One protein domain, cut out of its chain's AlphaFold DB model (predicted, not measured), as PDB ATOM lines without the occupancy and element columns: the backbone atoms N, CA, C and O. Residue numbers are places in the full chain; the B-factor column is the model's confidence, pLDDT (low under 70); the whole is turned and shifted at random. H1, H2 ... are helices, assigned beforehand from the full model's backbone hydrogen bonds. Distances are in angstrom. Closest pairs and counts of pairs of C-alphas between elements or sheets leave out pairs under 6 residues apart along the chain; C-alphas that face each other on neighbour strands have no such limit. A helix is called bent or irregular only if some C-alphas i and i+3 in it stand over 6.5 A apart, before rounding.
ATOM      1  N   GLU A 435     296.793 375.647 230.571       78.56
ATOM      2  CA  GLU A 435     296.418 375.930 231.972       78.56
ATOM      3  C   GLU A 435     295.340 374.966 232.524       78.56
ATOM      4  O   GLU A 435     295.211 374.774 233.749       78.56
ATOM      5  N   TYR A 436     294.604 374.282 231.640       78.56
ATOM      6  CA  TYR A 436     293.810 373.108 231.998       78.56
ATOM      7  C   TYR A 436     294.712 371.903 232.331       78.56
ATOM      8  O   TYR A 436     294.655 371.411 233.462       78.56
ATOM      9  N   ILE A 437     295.606 371.495 231.419       80.88
ATOM     10  CA  ILE A 437     296.555 370.368 231.582       80.88
ATOM     11  C   ILE A 437     297.420 370.523 232.842       80.88
ATOM     12  O   ILE A 437     297.424 369.655 233.719       80.88
ATOM     13  N   LYS A 438     298.090 371.672 232.985       82.25
ATOM     14  CA  LYS A 438     298.887 372.060 234.161       82.25
ATOM     15  C   LYS A 438     298.068 372.004 235.455       82.25
ATOM     16  O   LYS A 438     298.580 371.642 236.514       82.25
ATOM     17  N   GLY A 439     296.778 372.324 235.365       81.25
ATOM     18  CA  GLY A 439     295.828 372.236 236.464       81.25
ATOM     19  C   GLY A 439     295.488 370.816 236.903       81.25
ATOM     20  O   GLY A 439     295.517 370.537 238.099       81.25
ATOM     21  N   GLU A 440     295.183 369.933 235.955       83.88
ATOM     22  CA  GLU A 440     294.922 368.512 236.218       83.88
ATOM     23  C   GLU A 440     296.173 367.821 236.790       83.88
ATOM     24  O   GLU A 440     296.077 367.020 237.723       83.88
ATOM     25  N   PHE A 441     297.368 368.177 236.304       86.06
ATOM     26  CA  PHE A 441     298.631 367.643 236.820       86.06
ATOM     27  C   PHE A 441     298.898 368.089 238.265       86.06
ATOM     28  O   PHE A 441     299.232 367.261 239.122       86.06
ATOM     29  N   LEU A 442     298.703 369.380 238.569       85.44
ATOM     30  CA  LEU A 442     298.780 369.899 239.937       85.44
ATOM     31  C   LEU A 442     297.760 369.206 240.849       85.44
ATOM     32  O   LEU A 442     298.076 368.872 241.991       85.44
ATOM     33  N   GLU A 443     296.553 368.952 240.353       84.88
ATOM     34  CA  GLU A 443     295.520 368.258 241.113       84.88
ATOM     35  C   GLU A 443     295.923 366.817 241.462       84.88
ATOM     36  O   GLU A 443     295.782 366.412 242.618       84.88
ATOM     37  N   ILE A 444     296.504 366.069 240.521       84.94
ATOM     38  CA  ILE A 444     297.037 364.720 240.770       84.94
ATOM     39  C   ILE A 444     298.234 364.761 241.734       84.94
ATOM     40  O   ILE A 444     298.313 363.929 242.645       84.94
ATOM     41  N   CYS A 445     299.125 365.752 241.609       83.81
ATOM     42  CA  CYS A 445     300.197 365.993 242.579       83.81
ATOM     43  C   CYS A 445     299.642 366.192 243.998       83.81
ATOM     44  O   CYS A 445     300.130 365.577 244.950       83.81
ATOM     45  N   LEU A 446     298.601 367.014 244.153       83.06
ATOM     46  CA  LEU A 446     297.949 367.241 245.443       83.06
ATOM     47  C   LEU A 446     297.256 365.978 245.953       83.06
ATOM     48  O   LEU A 446     297.432 365.618 247.118       83.06
ATOM     49  N   GLU A 447     296.514 365.277 245.097       82.75
ATOM     50  CA  GLU A 447     295.775 364.070 245.459       82.75
ATOM     51  C   GLU A 447     296.708 362.984 246.011       82.75
ATOM     52  O   GLU A 447     296.472 362.452 247.098       82.75
ATOM     53  N   LEU A 448     297.783 362.667 245.288       80.62
ATOM     54  CA  LEU A 448     298.719 361.615 245.673       80.62
ATOM     55  C   LEU A 448     299.541 362.015 246.899       80.62
ATOM     56  O   LEU A 448     299.665 361.239 247.852       80.62
ATOM     57  N   LEU A 449     300.107 363.223 246.891       75.25
ATOM     58  CA  LEU A 449     301.125 363.589 247.870       75.25
ATOM     59  C   LEU A 449     300.544 364.043 249.211       75.25
ATOM     60  O   LEU A 449     301.238 363.901 250.213       75.25
ATOM     61  N   THR A 450     299.282 364.489 249.274       66.56
ATOM     62  CA  THR A 450     298.590 364.744 250.557       66.56
ATOM     63  C   THR A 450     298.012 363.465 251.169       66.56
ATOM     64  O   THR A 450     298.251 363.195 252.347       66.56
ATOM     65  N   LYS A 451     297.330 362.603 250.393       59.59
ATOM     66  CA  LYS A 451     296.705 361.359 250.904       59.59
ATOM     67  C   LYS A 451     297.702 360.420 251.600       59.59
ATOM     68  O   LYS A 451     297.342 359.746 252.568       59.59
ATOM     69  N   VAL A 452     298.959 360.398 251.151       51.25
ATOM     70  CA  VAL A 452     300.056 359.627 251.774       51.25
ATOM     71  C   VAL A 452     300.471 360.187 253.150       51.25
ATOM     72  O   VAL A 452     301.019 359.455 253.978       51.25
ATOM     73  N   GLU A 453     300.200 361.458 253.452       49.22
ATOM     74  CA  GLU A 453     300.556 362.071 254.739       49.22
ATOM     75  C   GLU A 453     299.523 361.806 255.833       49.22
ATOM     76  O   GLU A 453     299.915 361.426 256.939       49.22
ATOM     77  N   HIS A 454     298.228 361.885 255.514       48.03
ATOM     78  CA  HIS A 454     297.145 361.648 256.481       48.03
ATOM     79  C   HIS A 454     297.154 360.227 257.062       48.03
ATOM     80  O   HIS A 454     296.896 360.051 258.251       48.03
ATOM     81  N   LYS A 455     297.570 359.219 256.280       50.91
ATOM     82  CA  LYS A 455     297.778 357.846 256.779       50.91
ATOM     83  C   LYS A 455     298.907 357.713 257.813       50.91
ATOM     84  O   LYS A 455     298.969 356.697 258.490       50.91
ATOM     85  N   THR A 456     299.817 358.690 257.927       46.94
ATOM     86  CA  THR A 456     300.958 358.633 258.870       46.94
ATOM     87  C   THR A 456     300.693 359.357 260.196       46.94
ATOM     88  O   THR A 456     301.300 359.005 261.200       46.94
ATOM     89  N   TYR A 457     299.829 360.380 260.205       45.72
ATOM     90  CA  TYR A 457     299.701 361.337 261.318       45.72
ATOM     91  C   TYR A 457     298.242 361.664 261.678       45.72
ATOM     92  O   TYR A 457     297.916 362.802 262.012       45.72
ATOM     93  N   SER A 458     297.355 360.667 261.633       45.06
ATOM     94  CA  SER A 458     295.911 360.818 261.889       45.06
ATOM     95  C   SER A 458     295.563 361.523 263.213       45.06
ATOM     96  O   SER A 458     294.569 362.239 263.280       45.06
ATOM     97  N   TYR A 459     296.399 361.388 264.242       48.91
ATOM     98  CA  TYR A 459     296.229 362.000 265.567       48.91
ATOM     99  C   TYR A 459     296.621 363.493 265.661       48.91
ATOM    100  O   TYR A 459     296.375 364.123 266.688       48.91
ATOM    101  N   LEU A 460     297.214 364.084 264.615       47.44
ATOM    102  CA  LEU A 460     297.539 365.522 264.539       47.44
ATOM    103  C   LEU A 460     296.508 366.328 263.721       47.44
ATOM    104  O   LEU A 460     296.698 367.521 263.482       47.44
ATOM    105  N   THR A 461     295.421 365.686 263.283       37.19
ATOM    106  CA  THR A 461     294.545 366.160 262.198       37.19
ATOM    107  C   THR A 461     293.526 367.225 262.630       37.19
ATOM    108  O   THR A 461     292.322 367.034 262.502       37.19
ATOM    109  N   ASN A 462     293.997 368.418 263.007       38.47
ATOM    110  CA  ASN A 462     293.181 369.638 262.869       38.47
ATOM    111  C   ASN A 462     293.015 370.062 261.389       38.47
ATOM    112  O   ASN A 462     292.328 371.044 261.101       38.47
ATOM    113  N   ASP A 463     293.595 369.313 260.436       42.81
ATOM    114  CA  ASP A 463     293.357 369.496 259.000       42.81
ATOM    115  C   ASP A 463     291.866 369.309 258.618       42.81
ATOM    116  O   ASP A 463     291.508 369.670 257.503       42.81
ATOM    117  N   ILE A 481     294.019 377.548 243.132       72.94
ATOM    118  CA  ILE A 481     294.371 378.983 243.139       72.94
ATOM    119  C   ILE A 481     295.435 379.317 244.200       72.94
ATOM    120  O   ILE A 481     296.367 380.069 243.917       72.94
ATOM    121  N   LEU A 482     295.315 378.774 245.418       69.50
ATOM    122  CA  LEU A 482     296.287 379.017 246.492       69.50
ATOM    123  C   LEU A 482     297.661 378.400 246.178       69.50
ATOM    124  O   LEU A 482     298.690 378.988 246.510       69.50
ATOM    125  N   TRP A 483     297.689 377.237 245.522       74.56
ATOM    126  CA  TRP A 483     298.929 376.572 245.122       74.56
ATOM    127  C   TRP A 483     299.625 377.253 243.943       74.56
ATOM    128  O   TRP A 483     300.838 377.426 244.029       74.56
ATOM    129  N   ASN A 484     298.899 377.719 242.920       73.25
ATOM    130  CA  ASN A 484     299.487 378.526 241.840       73.25
ATOM    131  C   ASN A 484     300.179 379.778 242.410       73.25
ATOM    132  O   ASN A 484     301.377 379.958 242.214       73.25
ATOM    133  N   LYS A 485     299.484 380.546 243.263       76.75
ATOM    134  CA  LYS A 485     300.052 381.728 243.943       76.75
ATOM    135  C   LYS A 485     301.258 381.420 244.831       76.75
ATOM    136  O   LYS A 485     302.129 382.270 245.017       76.75
ATOM    137  N   TRP A 486     301.319 380.220 245.407       76.06
ATOM    138  CA  TRP A 486     302.480 379.776 246.179       76.06
ATOM    139  C   TRP A 486     303.660 379.393 245.267       76.06
ATOM    140  O   TRP A 486     304.794 379.742 245.583       76.06
ATOM    141  N   ILE A 487     303.406 378.743 244.127       75.00
ATOM    142  CA  ILE A 487     304.423 378.439 243.106       75.00
ATOM    143  C   ILE A 487     305.011 379.740 242.540       75.00
ATOM    144  O   ILE A 487     306.228 379.901 242.558       75.00
ATOM    145  N   GLU A 488     304.159 380.693 242.152       76.19
ATOM    146  CA  GLU A 488     304.531 382.042 241.699       76.19
ATOM    147  C   GLU A 488     305.413 382.761 242.736       76.19
ATOM    148  O   GLU A 488     306.548 383.141 242.444       76.19
ATOM    149  N   LYS A 489     304.951 382.880 243.994       72.88
ATOM    150  CA  LYS A 489     305.709 383.561 245.064       72.88
ATOM    151  C   LYS A 489     307.066 382.901 245.362       72.88
ATOM    152  O   LYS A 489     307.981 383.579 245.829       72.88
ATOM    153  N   HIS A 490     307.215 381.604 245.100       70.69
ATOM    154  CA  HIS A 490     308.464 380.865 245.302       70.69
ATOM    155  C   HIS A 490     309.191 380.516 243.989       70.69
ATOM    156  O   HIS A 490     310.062 379.644 243.992       70.69
ATOM    157  N   GLN A 491     308.932 381.238 242.891       74.25
ATOM    158  CA  GLN A 491     309.637 381.053 241.616       74.25
ATOM    159  C   GLN A 491     311.167 381.176 241.764       74.25
ATOM    160  O   GLN A 491     311.899 380.335 241.248       74.25
ATOM    161  N   ASN A 492     311.659 382.121 242.576       74.25
ATOM    162  CA  ASN A 492     313.088 382.256 242.907       74.25
ATOM    163  C   ASN A 492     313.715 380.957 243.457       74.25
ATOM    164  O   ASN A 492     314.910 380.715 243.287       74.25
ATOM    165  N   LEU A 493     312.915 380.121 244.125       74.94
ATOM    166  CA  LEU A 493     313.325 378.832 244.677       74.94
ATOM    167  C   LEU A 493     313.331 377.745 243.596       74.94
ATOM    168  O   LEU A 493     314.274 376.955 243.521       74.94
ATOM    169  N   ALA A 494     312.319 377.743 242.723       80.00
ATOM    170  CA  ALA A 494     312.278 376.895 241.535       80.00
ATOM    171  C   ALA A 494     313.483 377.169 240.618       80.00
ATOM    172  O   ALA A 494     314.176 376.237 240.224       80.00
ATOM    173  N   ASP A 495     313.826 378.432 240.368       81.44
ATOM    174  CA  ASP A 495     314.948 378.825 239.503       81.44
ATOM    175  C   ASP A 495     316.340 378.623 240.145       81.44
ATOM    176  O   ASP A 495     317.369 378.764 239.473       81.44
ATOM    177  N   LYS A 496     316.402 378.250 241.434       79.62
ATOM    178  CA  LYS A 496     317.582 377.616 242.048       79.62
ATOM    179  C   LYS A 496     317.564 376.103 241.842       79.62
ATOM    180  O   LYS A 496     318.548 375.558 241.355       79.62
ATOM    181  N   LEU A 497     316.440 375.442 242.132       79.62
ATOM    182  CA  LEU A 497     316.257 373.995 241.939       79.62
ATOM    183  C   LEU A 497     316.532 373.557 240.486       79.62
ATOM    184  O   LEU A 497     317.179 372.537 240.278       79.62
ATOM    185  N   LYS A 498     316.141 374.361 239.489       82.94
ATOM    186  CA  LYS A 498     316.419 374.138 238.056       82.94
ATOM    187  C   LYS A 498     317.911 374.106 237.693       82.94
ATOM    188  O   LYS A 498     318.264 373.561 236.653       82.94
ATOM    189  N   LYS A 499     318.786 374.707 238.510       81.69
ATOM    190  CA  LYS A 499     320.244 374.765 238.271       81.69
ATOM    191  C   LYS A 499     320.984 373.548 238.832       81.69
ATOM    192  O   LYS A 499     322.159 373.359 238.524       81.69
ATOM    193  N   GLU A 500     320.314 372.725 239.635       80.56
ATOM    194  CA  GLU A 500     320.879 371.498 240.190       80.56
ATOM    195  C   GLU A 500     320.954 370.383 239.139       80.56
ATOM    196  O   GLU A 500     320.000 370.127 238.406       80.56
ATOM    197  N   HIS A 501     322.066 369.641 239.105       79.94
ATOM    198  CA  HIS A 501     322.289 368.598 238.092       79.94
ATOM    199  C   HIS A 501     321.191 367.515 238.087       79.94
ATOM    200  O   HIS A 501     320.831 366.994 237.031       79.94
ATOM    201  N   TRP A 502     320.640 367.159 239.252       83.12
ATOM    202  CA  TRP A 502     319.603 366.126 239.355       83.12
ATOM    203  C   TRP A 502     318.260 366.554 238.739       83.12
ATOM    204  O   TRP A 502     317.471 365.689 238.361       83.12
ATOM    205  N   PHE A 503     318.008 367.856 238.565       86.06
ATOM    206  CA  PHE A 503     316.792 368.359 237.924       86.06
ATOM    207  C   PHE A 503     316.747 368.018 236.425       86.06
ATOM    208  O   PHE A 503     315.709 367.610 235.905       86.06
ATOM    209  N   ASN A 504     317.893 368.084 235.739       83.44
ATOM    210  CA  ASN A 504     317.996 367.699 234.327       83.44
ATOM    211  C   ASN A 504     317.776 366.195 234.107       83.44
ATOM    212  O   ASN A 504     317.223 365.808 233.081       83.44
ATOM    213  N   ASN A 505     318.137 365.349 235.080       85.38
ATOM    214  CA  ASN A 505     317.808 363.923 235.020       85.38
ATOM    215  C   ASN A 505     316.284 363.730 235.013       85.38
ATOM    216  O   ASN A 505     315.773 363.083 234.108       85.38
ATOM    217  N   LEU A 506     315.554 364.394 235.920       86.06
ATOM    218  CA  LEU A 506     314.086 364.322 235.980       86.06
ATOM    219  C   LEU A 506     313.402 364.827 234.701       86.06
ATOM    220  O   LEU A 506     312.397 364.254 234.286       86.06
ATOM    221  N   LYS A 507     313.950 365.862 234.049       88.88
ATOM    222  CA  LYS A 507     313.477 366.314 232.727       88.88
ATOM    223  C   LYS A 507     313.646 365.228 231.660       88.88
ATOM    224  O   LYS A 507     312.701 364.944 230.927       88.88
ATOM    225  N   ASN A 508     314.810 364.583 231.610       84.38
ATOM    226  CA  ASN A 508     315.083 363.489 230.674       84.38
ATOM    227  C   ASN A 508     314.235 362.239 230.974       84.38
ATOM    228  O   ASN A 508     313.749 361.590 230.049       84.38
ATOM    229  N   ASP A 509     314.013 361.927 232.254       85.88
ATOM    230  CA  ASP A 509     313.124 360.852 232.696       85.88
ATOM    231  C   ASP A 509     311.671 361.123 232.280       85.88
ATOM    232  O   ASP A 509     311.006 360.228 231.764       85.88
ATOM    233  N   TRP A 510     311.191 362.363 232.428       87.38
ATOM    234  CA  TRP A 510     309.862 362.768 231.966       87.38
ATOM    235  C   TRP A 510     309.706 362.673 230.443       87.38
ATOM    236  O   TRP A 510     308.745 362.068 229.967       87.38
ATOM    237  N   LYS A 511     310.665 363.208 229.668       84.81
ATOM    238  CA  LYS A 511     310.644 363.112 228.197       84.81
ATOM    239  C   LYS A 511     310.605 361.658 227.725       84.81
ATOM    240  O   LYS A 511     309.802 361.325 226.859       84.81
ATOM    241  N   ARG A 512     311.398 360.775 228.343       84.38
ATOM    242  CA  ARG A 512     311.382 359.339 228.030       84.38
ATOM    243  C   ARG A 512     310.002 358.720 228.258       84.38
ATOM    244  O   ARG A 512     309.544 357.984 227.389       84.38
ATOM    245  N   GLU A 513     309.326 359.012 229.370       81.38
ATOM    246  CA  GLU A 513     307.983 358.461 229.598       81.38
ATOM    247  C   GLU A 513     306.923 359.050 228.656       81.38
ATOM    248  O   GLU A 513     306.026 358.321 228.227       81.38
ATOM    249  N   LEU A 514     307.069 360.312 228.241       79.44
ATOM    250  CA  LEU A 514     306.228 360.930 227.213       79.44
ATOM    251  C   LEU A 514     306.442 360.300 225.820       79.44
ATOM    252  O   LEU A 514     305.484 360.091 225.078       79.44
ATOM    253  N   ASP A 515     307.672 359.922 225.469       79.38
ATOM    254  CA  ASP A 515     307.966 359.223 224.210       79.38
ATOM    255  C   ASP A 515     307.584 357.736 224.253       79.38
ATOM    256  O   ASP A 515     307.151 357.179 223.242       79.38
ATOM    257  N   ASN A 516     307.683 357.089 225.419       78.06
ATOM    258  CA  ASN A 516     307.111 355.760 225.665       78.06
ATOM    259  C   ASN A 516     305.575 355.778 225.559       78.06
ATOM    260  O   ASN A 516     304.969 354.757 225.223       78.06
ATOM    261  N   LEU A 517     304.941 356.919 225.854       73.69
ATOM    262  CA  LEU A 517     303.513 357.161 225.651       73.69
ATOM    263  C   LEU A 517     303.167 357.152 224.158       73.69
ATOM    264  O   LEU A 517     302.437 356.259 223.735       73.69
ATOM    265  N   LYS A 518     303.773 358.055 223.369       73.38
ATOM    266  CA  LYS A 518     303.576 358.164 221.906       73.38
ATOM    267  C   LYS A 518     303.789 356.820 221.200       73.38
ATOM    268  O   LYS A 518     302.915 356.337 220.492       73.38
ATOM    269  N   LYS A 519     304.894 356.129 221.500       73.62
ATOM    270  CA  LYS A 519     305.207 354.813 220.909       73.62
ATOM    271  C   LYS A 519     304.182 353.735 221.269       73.62
ATOM    272  O   LYS A 519     303.907 352.858 220.458       73.62
ATOM    273  N   ARG A 520     303.586 353.775 222.468       65.12
ATOM    274  CA  ARG A 520     302.491 352.858 222.850       65.12
ATOM    275  C   ARG A 520     301.125 353.265 222.306       65.12
ATOM    276  O   ARG A 520     300.190 352.486 222.465       65.12
ATOM    277  N   GLU A 521     300.997 354.435 221.700       63.22
ATOM    278  CA  GLU A 521     299.832 354.832 220.912       63.22
ATOM    279  C   GLU A 521     300.008 354.379 219.456       63.22
ATOM    280  O   GLU A 521     299.184 353.617 218.955       63.22
ATOM    281  N   GLU A 522     301.153 354.691 218.841       62.50
ATOM    282  CA  GLU A 522     301.562 354.224 217.502       62.50
ATOM    283  C   GLU A 522     301.484 352.690 217.348       62.50
ATOM    284  O   GLU A 522     301.030 352.179 216.324       62.50
ATOM    285  N   LEU A 523     301.884 351.939 218.382       57.34
ATOM    286  CA  LEU A 523     301.850 350.469 218.403       57.34
ATOM    287  C   LEU A 523     300.476 349.863 218.755       57.34
ATOM    288  O   LEU A 523     300.353 348.640 218.763       57.34
ATOM    289  N   LYS A 524     299.446 350.664 219.065       54.38
ATOM    290  CA  LYS A 524     298.108 350.181 219.480       54.38
ATOM    291  C   LYS A 524     297.028 350.340 218.409       54.38
ATOM    292  O   LYS A 524     295.857 350.547 218.714       54.38
ATOM    293  N   PHE A 535     292.023 358.466 226.118       53.19
ATOM    294  CA  PHE A 535     293.440 358.856 226.083       53.19
ATOM    295  C   PHE A 535     293.834 359.717 227.295       53.19
ATOM    296  O   PHE A 535     294.766 359.377 228.021       53.19
ATOM    297  N   SER A 536     293.036 360.748 227.585       61.25
ATOM    298  CA  SER A 536     293.229 361.674 228.708       61.25
ATOM    299  C   SER A 536     293.140 361.025 230.096       61.25
ATOM    300  O   SER A 536     293.552 361.639 231.078       61.25
ATOM    301  N   GLN A 537     292.637 359.790 230.212       62.94
ATOM    302  CA  GLN A 537     292.725 359.003 231.446       62.94
ATOM    303  C   GLN A 537     294.027 358.190 231.495       62.94
ATOM    304  O   GLN A 537     294.712 358.208 232.515       62.94
ATOM    305  N   ARG A 538     294.422 357.550 230.382       68.19
ATOM    306  CA  ARG A 538     295.687 356.792 230.283       68.19
ATOM    307  C   ARG A 538     296.916 357.679 230.501       68.19
ATOM    308  O   ARG A 538     297.876 357.257 231.139       68.19
ATOM    309  N   GLU A 539     296.862 358.914 230.013       73.12
ATOM    310  CA  GLU A 539     297.868 359.940 230.280       73.12
ATOM    311  C   GLU A 539     297.961 360.258 231.786       73.12
ATOM    312  O   GLU A 539     299.038 360.150 232.378       73.12
ATOM    313  N   LYS A 540     296.824 360.543 232.441       80.81
ATOM    314  CA  LYS A 540     296.752 360.806 233.890       80.81
ATOM    315  C   LYS A 540     297.255 359.635 234.735       80.81
ATOM    316  O   LYS A 540     297.854 359.864 235.783       80.81
ATOM    317  N   ASP A 541     297.062 358.393 234.299       77.12
ATOM    318  CA  ASP A 541     297.579 357.211 234.999       77.12
ATOM    319  C   ASP A 541     299.117 357.124 234.939       77.12
ATOM    320  O   ASP A 541     299.762 356.719 235.910       77.12
ATOM    321  N   ILE A 542     299.729 357.602 233.853       80.25
ATOM    322  CA  ILE A 542     301.191 357.697 233.716       80.25
ATOM    323  C   ILE A 542     301.742 358.905 234.480       80.25
ATOM    324  O   ILE A 542     302.777 358.777 235.138       80.25
ATOM    325  N   TRP A 543     301.018 360.031 234.520       87.50
ATOM    326  CA  TRP A 543     301.328 361.131 235.441       87.50
ATOM    327  C   TRP A 543     301.343 360.619 236.891       87.50
ATOM    328  O   TRP A 543     302.294 360.881 237.626       87.50
ATOM    329  N   ARG A 544     300.338 359.825 237.295       85.88
ATOM    330  CA  ARG A 544     300.253 359.225 238.640       85.88
ATOM    331  C   ARG A 544     301.461 358.343 238.961       85.88
ATOM    332  O   ARG A 544     302.045 358.509 240.033       85.88
ATOM    333  N   GLN A 545     301.846 357.446 238.053       82.31
ATOM    334  CA  GLN A 545     303.002 356.565 238.250       82.31
ATOM    335  C   GLN A 545     304.308 357.367 238.360       82.31
ATOM    336  O   GLN A 545     305.043 357.220 239.340       82.31
ATOM    337  N   TRP A 546     304.557 358.277 237.411       88.25
ATOM    338  CA  TRP A 546     305.770 359.096 237.381       88.25
ATOM    339  C   TRP A 546     305.891 359.991 238.622       88.25
ATOM    340  O   TRP A 546     306.968 360.068 239.216       88.25
ATOM    341  N   ILE A 547     304.788 360.603 239.075       87.19
ATOM    342  CA  ILE A 547     304.741 361.402 240.311       87.19
ATOM    343  C   ILE A 547     305.092 360.551 241.538       87.19
ATOM    344  O   ILE A 547     305.829 361.026 242.402       87.19
ATOM    345  N   LEU A 548     304.596 359.312 241.649       83.81
ATOM    346  CA  LEU A 548     304.880 358.451 242.807       83.81
ATOM    347  C   LEU A 548     306.361 358.065 242.892       83.81
ATOM    348  O   LEU A 548     306.969 358.225 243.954       83.81
ATOM    349  N   GLU A 549     306.944 357.604 241.787       82.81
ATOM    350  CA  GLU A 549     308.353 357.199 241.721       82.81
ATOM    351  C   GLU A 549     309.288 358.395 241.945       82.81
ATOM    352  O   GLU A 549     310.120 358.398 242.859       82.81
ATOM    353  N   ASN A 550     309.100 359.466 241.172       81.88
ATOM    354  CA  ASN A 550     309.999 360.615 241.204       81.88
ATOM    355  C   ASN A 550     309.834 361.448 242.475       81.88
ATOM    356  O   ASN A 550     310.817 362.004 242.958       81.88
ATOM    357  N   CYS A 551     308.658 361.479 243.112       84.19
ATOM    358  CA  CYS A 551     308.522 362.128 244.416       84.19
ATOM    359  C   CYS A 551     309.402 361.458 245.484       84.19
ATOM    360  O   CYS A 551     309.992 362.167 246.296       84.19
ATOM    361  N   ILE A 552     309.581 360.131 245.475       81.75
ATOM    362  CA  ILE A 552     310.510 359.463 246.408       81.75
ATOM    363  C   ILE A 552     311.950 359.946 246.167       81.75
ATOM    364  O   ILE A 552     312.651 360.279 247.125       81.75
ATOM    365  N   ILE A 553     312.360 360.044 244.903       81.75
ATOM    366  CA  ILE A 553     313.696 360.490 244.475       81.75
ATOM    367  C   ILE A 553     313.931 361.965 244.856       81.75
ATOM    368  O   ILE A 553     314.901 362.288 245.545       81.75
ATOM    369  N   ILE A 554     313.001 362.859 244.511       83.44
ATOM    370  CA  ILE A 554     313.046 364.292 244.851       83.44
ATOM    371  C   ILE A 554     313.087 364.485 246.379       83.44
ATOM    372  O   ILE A 554     313.872 365.292 246.884       83.44
ATOM    373  N   LYS A 555     312.303 363.708 247.145       82.25
ATOM    374  CA  LYS A 555     312.317 363.744 248.620       82.25
ATOM    375  C   LYS A 555     313.669 363.354 249.209       82.25
ATOM    376  O   LYS A 555     314.016 363.868 250.272       82.25
ATOM    377  N   GLN A 556     314.433 362.486 248.547       80.69
ATOM    378  CA  GLN A 556     315.793 362.144 248.964       80.69
ATOM    379  C   GLN A 556     316.776 363.277 248.647       80.69
ATOM    380  O   GLN A 556     317.424 363.758 249.578       80.69
ATOM    381  N   TYR A 557     316.820 363.776 247.404       79.75
ATOM    382  CA  TYR A 557     317.740 364.857 247.010       79.75
ATOM    383  C   TYR A 557     317.556 366.130 247.843       79.75
ATOM    384  O   TYR A 557     318.526 366.642 248.411       79.75
ATOM    385  N   ILE A 558     316.314 366.605 248.005       78.31
ATOM    386  CA  ILE A 558     316.027 367.791 248.826       78.31
ATOM    387  C   ILE A 558     316.477 367.554 250.273       78.31
ATOM    388  O   ILE A 558     317.135 368.414 250.855       78.31
ATOM    389  N   LYS A 559     316.175 366.385 250.856       76.94
ATOM    390  CA  LYS A 559     316.549 366.045 252.240       76.94
ATOM    391  C   LYS A 559     318.067 365.941 252.447       76.94
ATOM    392  O   LYS A 559     318.525 366.245 253.545       76.94
ATOM    393  N   GLN A 560     318.817 365.494 251.441       69.31
ATOM    394  CA  GLN A 560     320.270 365.306 251.511       69.31
ATOM    395  C   GLN A 560     321.048 366.613 251.320       69.31
ATOM    396  O   GLN A 560     321.969 366.876 252.088       69.31
ATOM    397  N   HIS A 561     320.683 367.422 250.319       60.50
ATOM    398  CA  HIS A 561     321.526 368.534 249.862       60.50
ATOM    399  C   HIS A 561     320.974 369.923 250.180       60.50
ATOM    400  O   HIS A 561     321.757 370.827 250.458       60.50
ATOM    401  N   LEU A 562     319.649 370.108 250.162       62.91
ATOM    402  CA  LEU A 562     319.057 371.450 250.156       62.91
ATOM    403  C   LEU A 562     318.249 371.792 251.413       62.91
ATOM    404  O   LEU A 562     318.099 372.966 251.722       62.91
ATOM    405  N   PHE A 563     317.758 370.810 252.178       63.22
ATOM    406  CA  PHE A 563     316.774 371.058 253.242       63.22
ATOM    407  C   PHE A 563     317.214 372.113 254.267       63.22
ATOM    408  O   PHE A 563     316.389 372.920 254.682       63.22
ATOM    409  N   ASN A 564     318.486 372.127 254.673       59.09
ATOM    410  CA  ASN A 564     318.984 373.109 255.643       59.09
ATOM    411  C   ASN A 564     318.997 374.523 255.032       59.09
ATOM    412  O   ASN A 564     318.397 375.430 255.588       59.09
ATOM    413  N   TYR A 565     319.549 374.676 253.825       55.25
ATOM    414  CA  TYR A 565     319.551 375.937 253.072       55.25
ATOM    415  C   TYR A 565     318.130 376.483 252.832       55.25
ATOM    416  O   TYR A 565     317.858 377.659 253.063       55.25
ATOM    417  N   LEU A 566     317.193 375.605 252.454       55.28
ATOM    418  CA  LEU A 566     315.775 375.943 252.292       55.28
ATOM    419  C   LEU A 566     315.088 376.297 253.619       55.28
ATOM    420  O   LEU A 566     314.137 377.068 253.620       55.28
ATOM    421  N   THR A 567     315.535 375.723 254.740       56.03
ATOM    422  CA  THR A 567     314.993 376.036 256.072       56.03
ATOM    423  C   THR A 567     315.312 377.474 256.452       56.03
ATOM    424  O   THR A 567     314.447 378.147 257.006       56.03
ATOM    425  N   ASP A 568     316.508 377.958 256.125       51.81
ATOM    426  CA  ASP A 568     316.954 379.311 256.463       51.81
ATOM    427  C   ASP A 568     316.423 380.358 255.469       51.81
ATOM    428  O   ASP A 568     315.935 381.409 255.879       51.81
ATOM    429  N   GLU A 569     316.397 380.057 254.166       45.00
ATOM    430  CA  GLU A 569     315.848 380.981 253.160       45.00
ATOM    431  C   GLU A 569     314.318 381.162 253.268       45.00
ATOM    432  O   GLU A 569     313.791 382.218 252.920       45.00
ATOM    433  N   LEU A 570     313.590 380.184 253.822       51.38
ATOM    434  CA  LEU A 570     312.153 380.306 254.111       51.38
ATOM    435  C   LEU A 570     311.832 381.004 255.451       51.38
ATOM    436  O   LEU A 570     310.652 381.161 255.766       51.38
ATOM    437  N   GLY A 592     314.579 376.691 263.792       41.84
ATOM    438  CA  GLY A 592     315.749 376.632 264.677       41.84
ATOM    439  C   GLY A 592     315.413 376.675 266.175       41.84
ATOM    440  O   GLY A 592     316.170 376.159 266.993       41.84
ATOM    441  N   GLU A 593     314.256 377.220 266.562       42.75
ATOM    442  CA  GLU A 593     313.776 377.169 267.955       42.75
ATOM    443  C   GLU A 593     313.045 375.865 268.301       42.75
ATOM    444  O   GLU A 593     312.889 375.537 269.484       42.75
ATOM    445  N   LEU A 594     312.573 375.124 267.291       37.16
ATOM    446  CA  LEU A 594     311.770 373.915 267.481       37.16
ATOM    447  C   LEU A 594     312.609 372.629 267.538       37.16
ATOM    448  O   LEU A 594     312.159 371.642 268.119       37.16
ATOM    449  N   SER A 595     313.828 372.629 266.989       40.19
ATOM    450  CA  SER A 595     314.746 371.479 267.057       40.19
ATOM    451  C   SER A 595     315.231 371.167 268.475       40.19
ATOM    452  O   SER A 595     315.537 370.015 268.772       40.19
ATOM    453  N   ASN A 596     315.275 372.173 269.354       43.41
ATOM    454  CA  ASN A 596     315.953 372.101 270.654       43.41
ATOM    455  C   ASN A 596     314.977 371.867 271.827       43.41
ATOM    456  O   ASN A 596     315.288 372.178 272.977       43.41
ATOM    457  N   LYS A 597     313.766 371.364 271.546       45.06
ATOM    458  CA  LYS A 597     312.727 371.069 272.545       45.06
ATOM    459  C   LYS A 597     312.175 369.667 272.311       45.06
ATOM    460  O   LYS A 597     311.437 369.425 271.360       45.06
ATOM    461  N   GLU A 598     312.519 368.751 273.210       41.44
ATOM    462  CA  GLU A 598     312.281 367.304 273.086       41.44
ATOM    463  C   GLU A 598     310.789 366.959 272.871       41.44
ATOM    464  O   GLU A 598     310.445 366.132 272.030       41.44
ATOM    465  N   ASN A 599     309.885 367.714 273.507       37.81
ATOM    466  CA  ASN A 599     308.428 367.568 273.378       37.81
ATOM    467  C   ASN A 599     307.829 368.141 272.065       37.81
ATOM    468  O   ASN A 599     306.618 368.100 271.859       37.81
ATOM    469  N   CYS A 600     308.646 368.710 271.169       44.44
ATOM    470  CA  CYS A 600     308.208 369.276 269.883       44.44
ATOM    471  C   CYS A 600     308.677 368.459 268.663       44.44
ATOM    472  O   CYS A 600     308.339 368.808 267.528       44.44
ATOM    473  N   GLN A 601     309.411 367.360 268.874       55.25
ATOM    474  CA  GLN A 601     310.045 366.579 267.806       55.25
ATOM    475  C   GLN A 601     309.043 366.038 266.769       55.25
ATOM    476  O   GLN A 601     309.340 366.031 265.573       55.25
ATOM    477  N   GLU A 602     307.837 365.635 267.185       54.28
ATOM    478  CA  GLU A 602     306.799 365.164 266.257       54.28
ATOM    479  C   GLU A 602     306.209 366.283 265.395       54.28
ATOM    480  O   GLU A 602     306.017 366.092 264.194       54.28
ATOM    481  N   LEU A 603     305.980 367.467 265.974       53.25
ATOM    482  CA  LEU A 603     305.514 368.639 265.228       53.25
ATOM    483  C   LEU A 603     306.579 369.098 264.231       53.25
ATOM    484  O   LEU A 603     306.255 369.322 263.067       53.25
ATOM    485  N   TYR A 604     307.855 369.136 264.635       60.16
ATOM    486  CA  TYR A 604     308.966 369.381 263.714       60.16
ATOM    487  C   TYR A 604     308.982 368.353 262.573       60.16
ATOM    488  O   TYR A 604     309.043 368.733 261.407       60.16
ATOM    489  N   LYS A 605     308.856 367.056 262.880       66.06
ATOM    490  CA  LYS A 605     308.827 365.960 261.895       66.06
ATOM    491  C   LYS A 605     307.632 366.064 260.930       66.06
ATOM    492  O   LYS A 605     307.810 365.821 259.737       66.06
ATOM    493  N   TYR A 606     306.457 366.475 261.411       63.41
ATOM    494  CA  TYR A 606     305.265 366.747 260.595       63.41
ATOM    495  C   TYR A 606     305.462 367.971 259.686       63.41
ATOM    496  O   TYR A 606     305.305 367.850 258.472       63.41
ATOM    497  N   ILE A 607     305.889 369.118 260.232       63.84
ATOM    498  CA  ILE A 607     306.164 370.353 259.471       63.84
ATOM    499  C   ILE A 607     307.228 370.086 258.398       63.84
ATOM    500  O   ILE A 607     307.033 370.417 257.232       63.84
ATOM    501  N   LYS A 608     308.314 369.396 258.767       70.62
ATOM    502  CA  LYS A 608     309.396 368.961 257.872       70.62
ATOM    503  C   LYS A 608     308.885 368.088 256.726       70.62
ATOM    504  O   LYS A 608     309.320 368.280 255.593       70.62
ATOM    505  N   LYS A 609     307.951 367.165 256.989       74.06
ATOM    506  CA  LYS A 609     307.329 366.315 255.959       74.06
ATOM    507  C   LYS A 609     306.409 367.130 255.033       74.06
ATOM    508  O   LYS A 609     306.588 367.068 253.819       74.06
ATOM    509  N   LYS A 610     305.527 367.967 255.596       73.94
ATOM    510  CA  LYS A 610     304.571 368.821 254.863       73.94
ATOM    511  C   LYS A 610     305.290 369.849 253.972       73.94
ATOM    512  O   LYS A 610     304.924 370.025 252.810       73.94
ATOM    513  N   LEU A 611     306.371 370.461 254.471       74.94
ATOM    514  CA  LEU A 611     307.254 371.346 253.699       74.94
ATOM    515  C   LEU A 611     307.991 370.591 252.586       74.94
ATOM    516  O   LEU A 611     307.999 371.038 251.442       74.94
ATOM    517  N   LEU A 612     308.566 369.424 252.888       78.44
ATOM    518  CA  LEU A 612     309.221 368.584 251.885       78.44
ATOM    519  C   LEU A 612     308.245 368.186 250.759       78.44
ATOM    520  O   LEU A 612     308.620 368.204 249.592       78.44
ATOM    521  N   THR A 613     306.979 367.912 251.081       80.38
ATOM    522  CA  THR A 613     305.916 367.678 250.091       80.38
ATOM    523  C   THR A 613     305.571 368.931 249.275       80.38
ATOM    524  O   THR A 613     305.460 368.812 248.055       80.38
ATOM    525  N   LYS A 614     305.493 370.131 249.879       80.62
ATOM    526  CA  LYS A 614     305.356 371.398 249.124       80.62
ATOM    527  C   LYS A 614     306.466 371.567 248.082       80.62
ATOM    528  O   LYS A 614     306.196 371.894 246.931       80.62
ATOM    529  N   LEU A 615     307.709 371.319 248.489       82.69
ATOM    530  CA  LEU A 615     308.886 371.465 247.634       82.69
ATOM    531  C   LEU A 615     308.916 370.417 246.509       82.69
ATOM    532  O   LEU A 615     309.305 370.742 245.392       82.69
ATOM    533  N   CYS A 616     308.439 369.193 246.750       86.50
ATOM    534  CA  CYS A 616     308.262 368.210 245.678       86.50
ATOM    535  C   CYS A 616     307.236 368.653 244.637       86.50
ATOM    536  O   CYS A 616     307.500 368.500 243.451       86.50
ATOM    537  N   ILE A 617     306.106 369.232 245.056       87.00
ATOM    538  CA  ILE A 617     305.107 369.773 244.123       87.00
ATOM    539  C   ILE A 617     305.734 370.897 243.282       87.00
ATOM    540  O   ILE A 617     305.602 370.874 242.063       87.00
ATOM    541  N   LEU A 618     306.500 371.809 243.897       85.44
ATOM    542  CA  LEU A 618     307.227 372.866 243.178       85.44
ATOM    543  C   LEU A 618     308.167 372.301 242.098       85.44
ATOM    544  O   LEU A 618     308.179 372.793 240.971       85.44
ATOM    545  N   VAL A 619     308.928 371.251 242.425       88.44
ATOM    546  CA  VAL A 619     309.848 370.583 241.489       88.44
ATOM    547  C   VAL A 619     309.095 369.874 240.363       88.44
ATOM    548  O   VAL A 619     309.452 370.063 239.206       88.44
ATOM    549  N   LEU A 620     308.055 369.094 240.674       89.44
ATOM    550  CA  LEU A 620     307.272 368.348 239.678       89.44
ATOM    551  C   LEU A 620     306.596 369.300 238.675       89.44
ATOM    552  O   LEU A 620     306.696 369.086 237.470       89.44
ATOM    553  N   MET A 621     305.997 370.393 239.165       89.12
ATOM    554  CA  MET A 621     305.434 371.457 238.321       89.12
ATOM    555  C   MET A 621     306.512 372.139 237.466       89.12
ATOM    556  O   MET A 621     306.297 372.377 236.281       89.12
ATOM    557  N   SER A 622     307.694 372.398 238.036       88.50
ATOM    558  CA  SER A 622     308.815 372.989 237.291       88.50
ATOM    559  C   SER A 622     309.331 372.065 236.185       88.50
ATOM    560  O   SER A 622     309.650 372.546 235.104       88.50
ATOM    561  N   VAL A 623     309.420 370.748 236.413       88.19
ATOM    562  CA  VAL A 623     309.822 369.785 235.369       88.19
ATOM    563  C   VAL A 623     308.799 369.771 234.232       88.19
ATOM    564  O   VAL A 623     309.194 369.821 233.068       88.19
ATOM    565  N   LEU A 624     307.503 369.770 234.560       88.50
ATOM    566  CA  LEU A 624     306.419 369.806 233.577       88.50
ATOM    567  C   LEU A 624     306.493 371.063 232.689       88.50
ATOM    568  O   LEU A 624     306.480 370.950 231.464       88.50
ATOM    569  N   GLU A 625     306.622 372.252 233.290       86.12
ATOM    570  CA  GLU A 625     306.729 373.516 232.546       86.12
ATOM    571  C   GLU A 625     307.993 373.595 231.682       86.12
ATOM    572  O   GLU A 625     307.926 374.013 230.528       86.12
ATOM    573  N   GLU A 626     309.153 373.206 232.215       84.69
ATOM    574  CA  GLU A 626     310.420 373.294 231.481       84.69
ATOM    575  C   GLU A 626     310.492 372.275 230.329       84.69
ATOM    576  O   GLU A 626     311.017 372.600 229.267       84.69
ATOM    577  N   CYS A 627     309.927 371.073 230.488       83.31
ATOM    578  CA  CYS A 627     309.837 370.105 229.391       83.31
ATOM    579  C   CYS A 627     308.816 370.506 228.319       83.31
ATOM    580  O   CYS A 627     309.068 370.251 227.144       83.31
ATOM    581  N   LYS A 628     307.703 371.161 228.688       82.44
ATOM    582  CA  LYS A 628     306.740 371.703 227.716       82.44
ATOM    583  C   LYS A 628     307.372 372.796 226.852       82.44
ATOM    584  O   LYS A 628     307.298 372.703 225.631       82.44
ATOM    585  N   LYS A 629     308.071 373.762 227.465       81.06
ATOM    586  CA  LYS A 629     308.820 374.811 226.740       81.06
ATOM    587  C   LYS A 629     309.810 374.211 225.740       81.06
ATOM    588  O   LYS A 629     309.853 374.639 224.596       81.06
ATOM    589  N   GLU A 630     310.581 373.206 226.157       78.81
ATOM    590  CA  GLU A 630     311.525 372.528 225.262       78.81
ATOM    591  C   GLU A 630     310.832 371.770 224.128       78.81
ATOM    592  O   GLU A 630     311.303 371.841 223.000       78.81
ATOM    593  N   GLN A 631     309.711 371.090 224.390       74.00
ATOM    594  CA  GLN A 631     308.943 370.411 223.343       74.00
ATOM    595  C   GLN A 631     308.356 371.408 222.331       74.00
ATOM    596  O   GLN A 631     308.328 371.123 221.138       74.00
ATOM    597  N   ASP A 632     307.901 372.579 222.779       69.50
ATOM    598  CA  ASP A 632     307.379 373.612 221.880       69.50
ATOM    599  C   ASP A 632     308.493 374.281 221.055       69.50
ATOM    600  O   ASP A 632     308.266 374.613 219.894       69.50
ATOM    601  N   ILE A 633     309.713 374.395 221.593       67.69
ATOM    602  CA  ILE A 633     310.907 374.784 220.820       67.69
ATOM    603  C   ILE A 633     311.244 373.707 219.775       67.69
ATOM    604  O   ILE A 633     311.336 374.026 218.597       67.69
ATOM    605  N   GLU A 634     311.341 372.436 220.171       69.25
ATOM    606  CA  GLU A 634     311.686 371.300 219.296       69.25
ATOM    607  C   GLU A 634     310.652 371.088 218.167       69.25
ATOM    608  O   GLU A 634     311.006 370.838 217.009       69.25
ATOM    609  N   ASN A 635     309.361 371.284 218.463       66.19
ATOM    610  CA  ASN A 635     308.283 371.318 217.469       66.19
ATOM    611  C   ASN A 635     308.438 372.491 216.481       66.19
ATOM    612  O   ASN A 635     308.164 372.332 215.293       66.19
ATOM    613  N   ASN A 636     308.866 373.668 216.948       61.06
ATOM    614  CA  ASN A 636     309.064 374.840 216.090       61.06
ATOM    615  C   ASN A 636     310.333 374.718 215.230       61.06
ATOM    616  O   ASN A 636     310.285 375.038 214.045       61.06
ATOM    617  N   GLU A 637     311.438 374.205 215.779       64.12
ATOM    618  CA  GLU A 637     312.675 373.922 215.037       64.12
ATOM    619  C   GLU A 637     312.423 372.885 213.932       64.12
ATOM    620  O   GLU A 637     312.703 373.143 212.762       64.12
TER     621      GLU A 637
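Overview. This is residues 435 to 463, 481 to 524, 535 to 570 and 592 to 637 of the 705 residues of the protein "STP1 protein" of Plasmodium malariae (UniProt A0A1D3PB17). One long helix, H6, runs nearly the whole length of the domain, and the other helices gather round its middle. H1 lies beside it in the opposite direction, H4 and H5 run antiparallel to each other and both cross it obliquely, and the short H2 and H3 cross it, H3 packing on it; residues 596 to 601 and 632 to 637, at the two ends of H6, stick out. The printed part has 155 residues with six named helices, H1 to H6 in chain order, and no named strand, an all-helix domain. It is compact, with a radius of gyration of the C-alphas of 17.3 A, but elongated, spanning 58 by 32 by 28 A.

Along the chain. H6, residues 598 to 637, is 58.4 A long and ends at C-alpha 637 (312.675, 373.922, 215.037). H5, residues 535 to 569, is 41.5 A long, with a kink of 72 degrees near residue 562. Both are irregular: C-alphas 561 and 564 in H5 are 7.8 A apart, and C-alphas 599 and 602 in H6 7.7 A. H4, residues 501 to 522, is 32.6 A long and begins at C-alpha 501 (322.289, 368.598, 238.092). H1, residues 435 to 454, is 28.4 A long and begins at C-alpha 435 (296.418, 375.930, 231.972). H2 is residues 481 to 489 and H3 residues 491 to 497.

Arrangement. H6 is the hub, touching H1, H3, H4 and H5. With residues 610 to 624 it touches H1 at a shallow tilt of 24 degrees, opposite ways; the closest C-alphas, Cys 445 and Ile 617, are 6.4 A apart. H5 touches H6 with residues 547 to 559 at a steep tilt of 56 degrees, closest at C-alphas Cys 551 and Cys 616, 6.2 A. H4 touches H6 with residues 503 to 511 at a steep tilt of 57 degrees, closest at C-alphas Lys 507 and Val 623, 5.7 A. H4 and H5 touch at a shallow tilt of 2 degrees, opposite ways, closest at C-alphas Leu 506 and Asn 550, 7.6 A. H3 touches residues 618 to 622 of H6, about perpendicular at 89 degrees, closest at C-alphas Ala 494 and Leu 618, 6.7 A. H2 is close to H6 but not clearly touching, with C-alphas Ile 487 and Leu 618 6.2 A apart. H1 and H3 are apart. Every O i to N i+4 pair is within hydrogen-bond range in H2 and H3, against 15 of 16 in H1, 17 of 18 in H4, 26 of 31 in H5 and 34 of 36 in H6.

Size, cuts and confidence. The C-alphas farthest apart, Leu 523 and Lys 597, are 58.9 A apart. Three cuts leave out residues 464 to 480, 525 to 534 and 571 to 591, with C-alpha gaps of 18.5, 11.9 and 11.8 A. The links H2 to H3 and H3 to H4 are tight. Mean pLDDT of the printed part is 71.4; 57 residues are under 70, among them 450 to 463, 560 to 570 and 592 to 607.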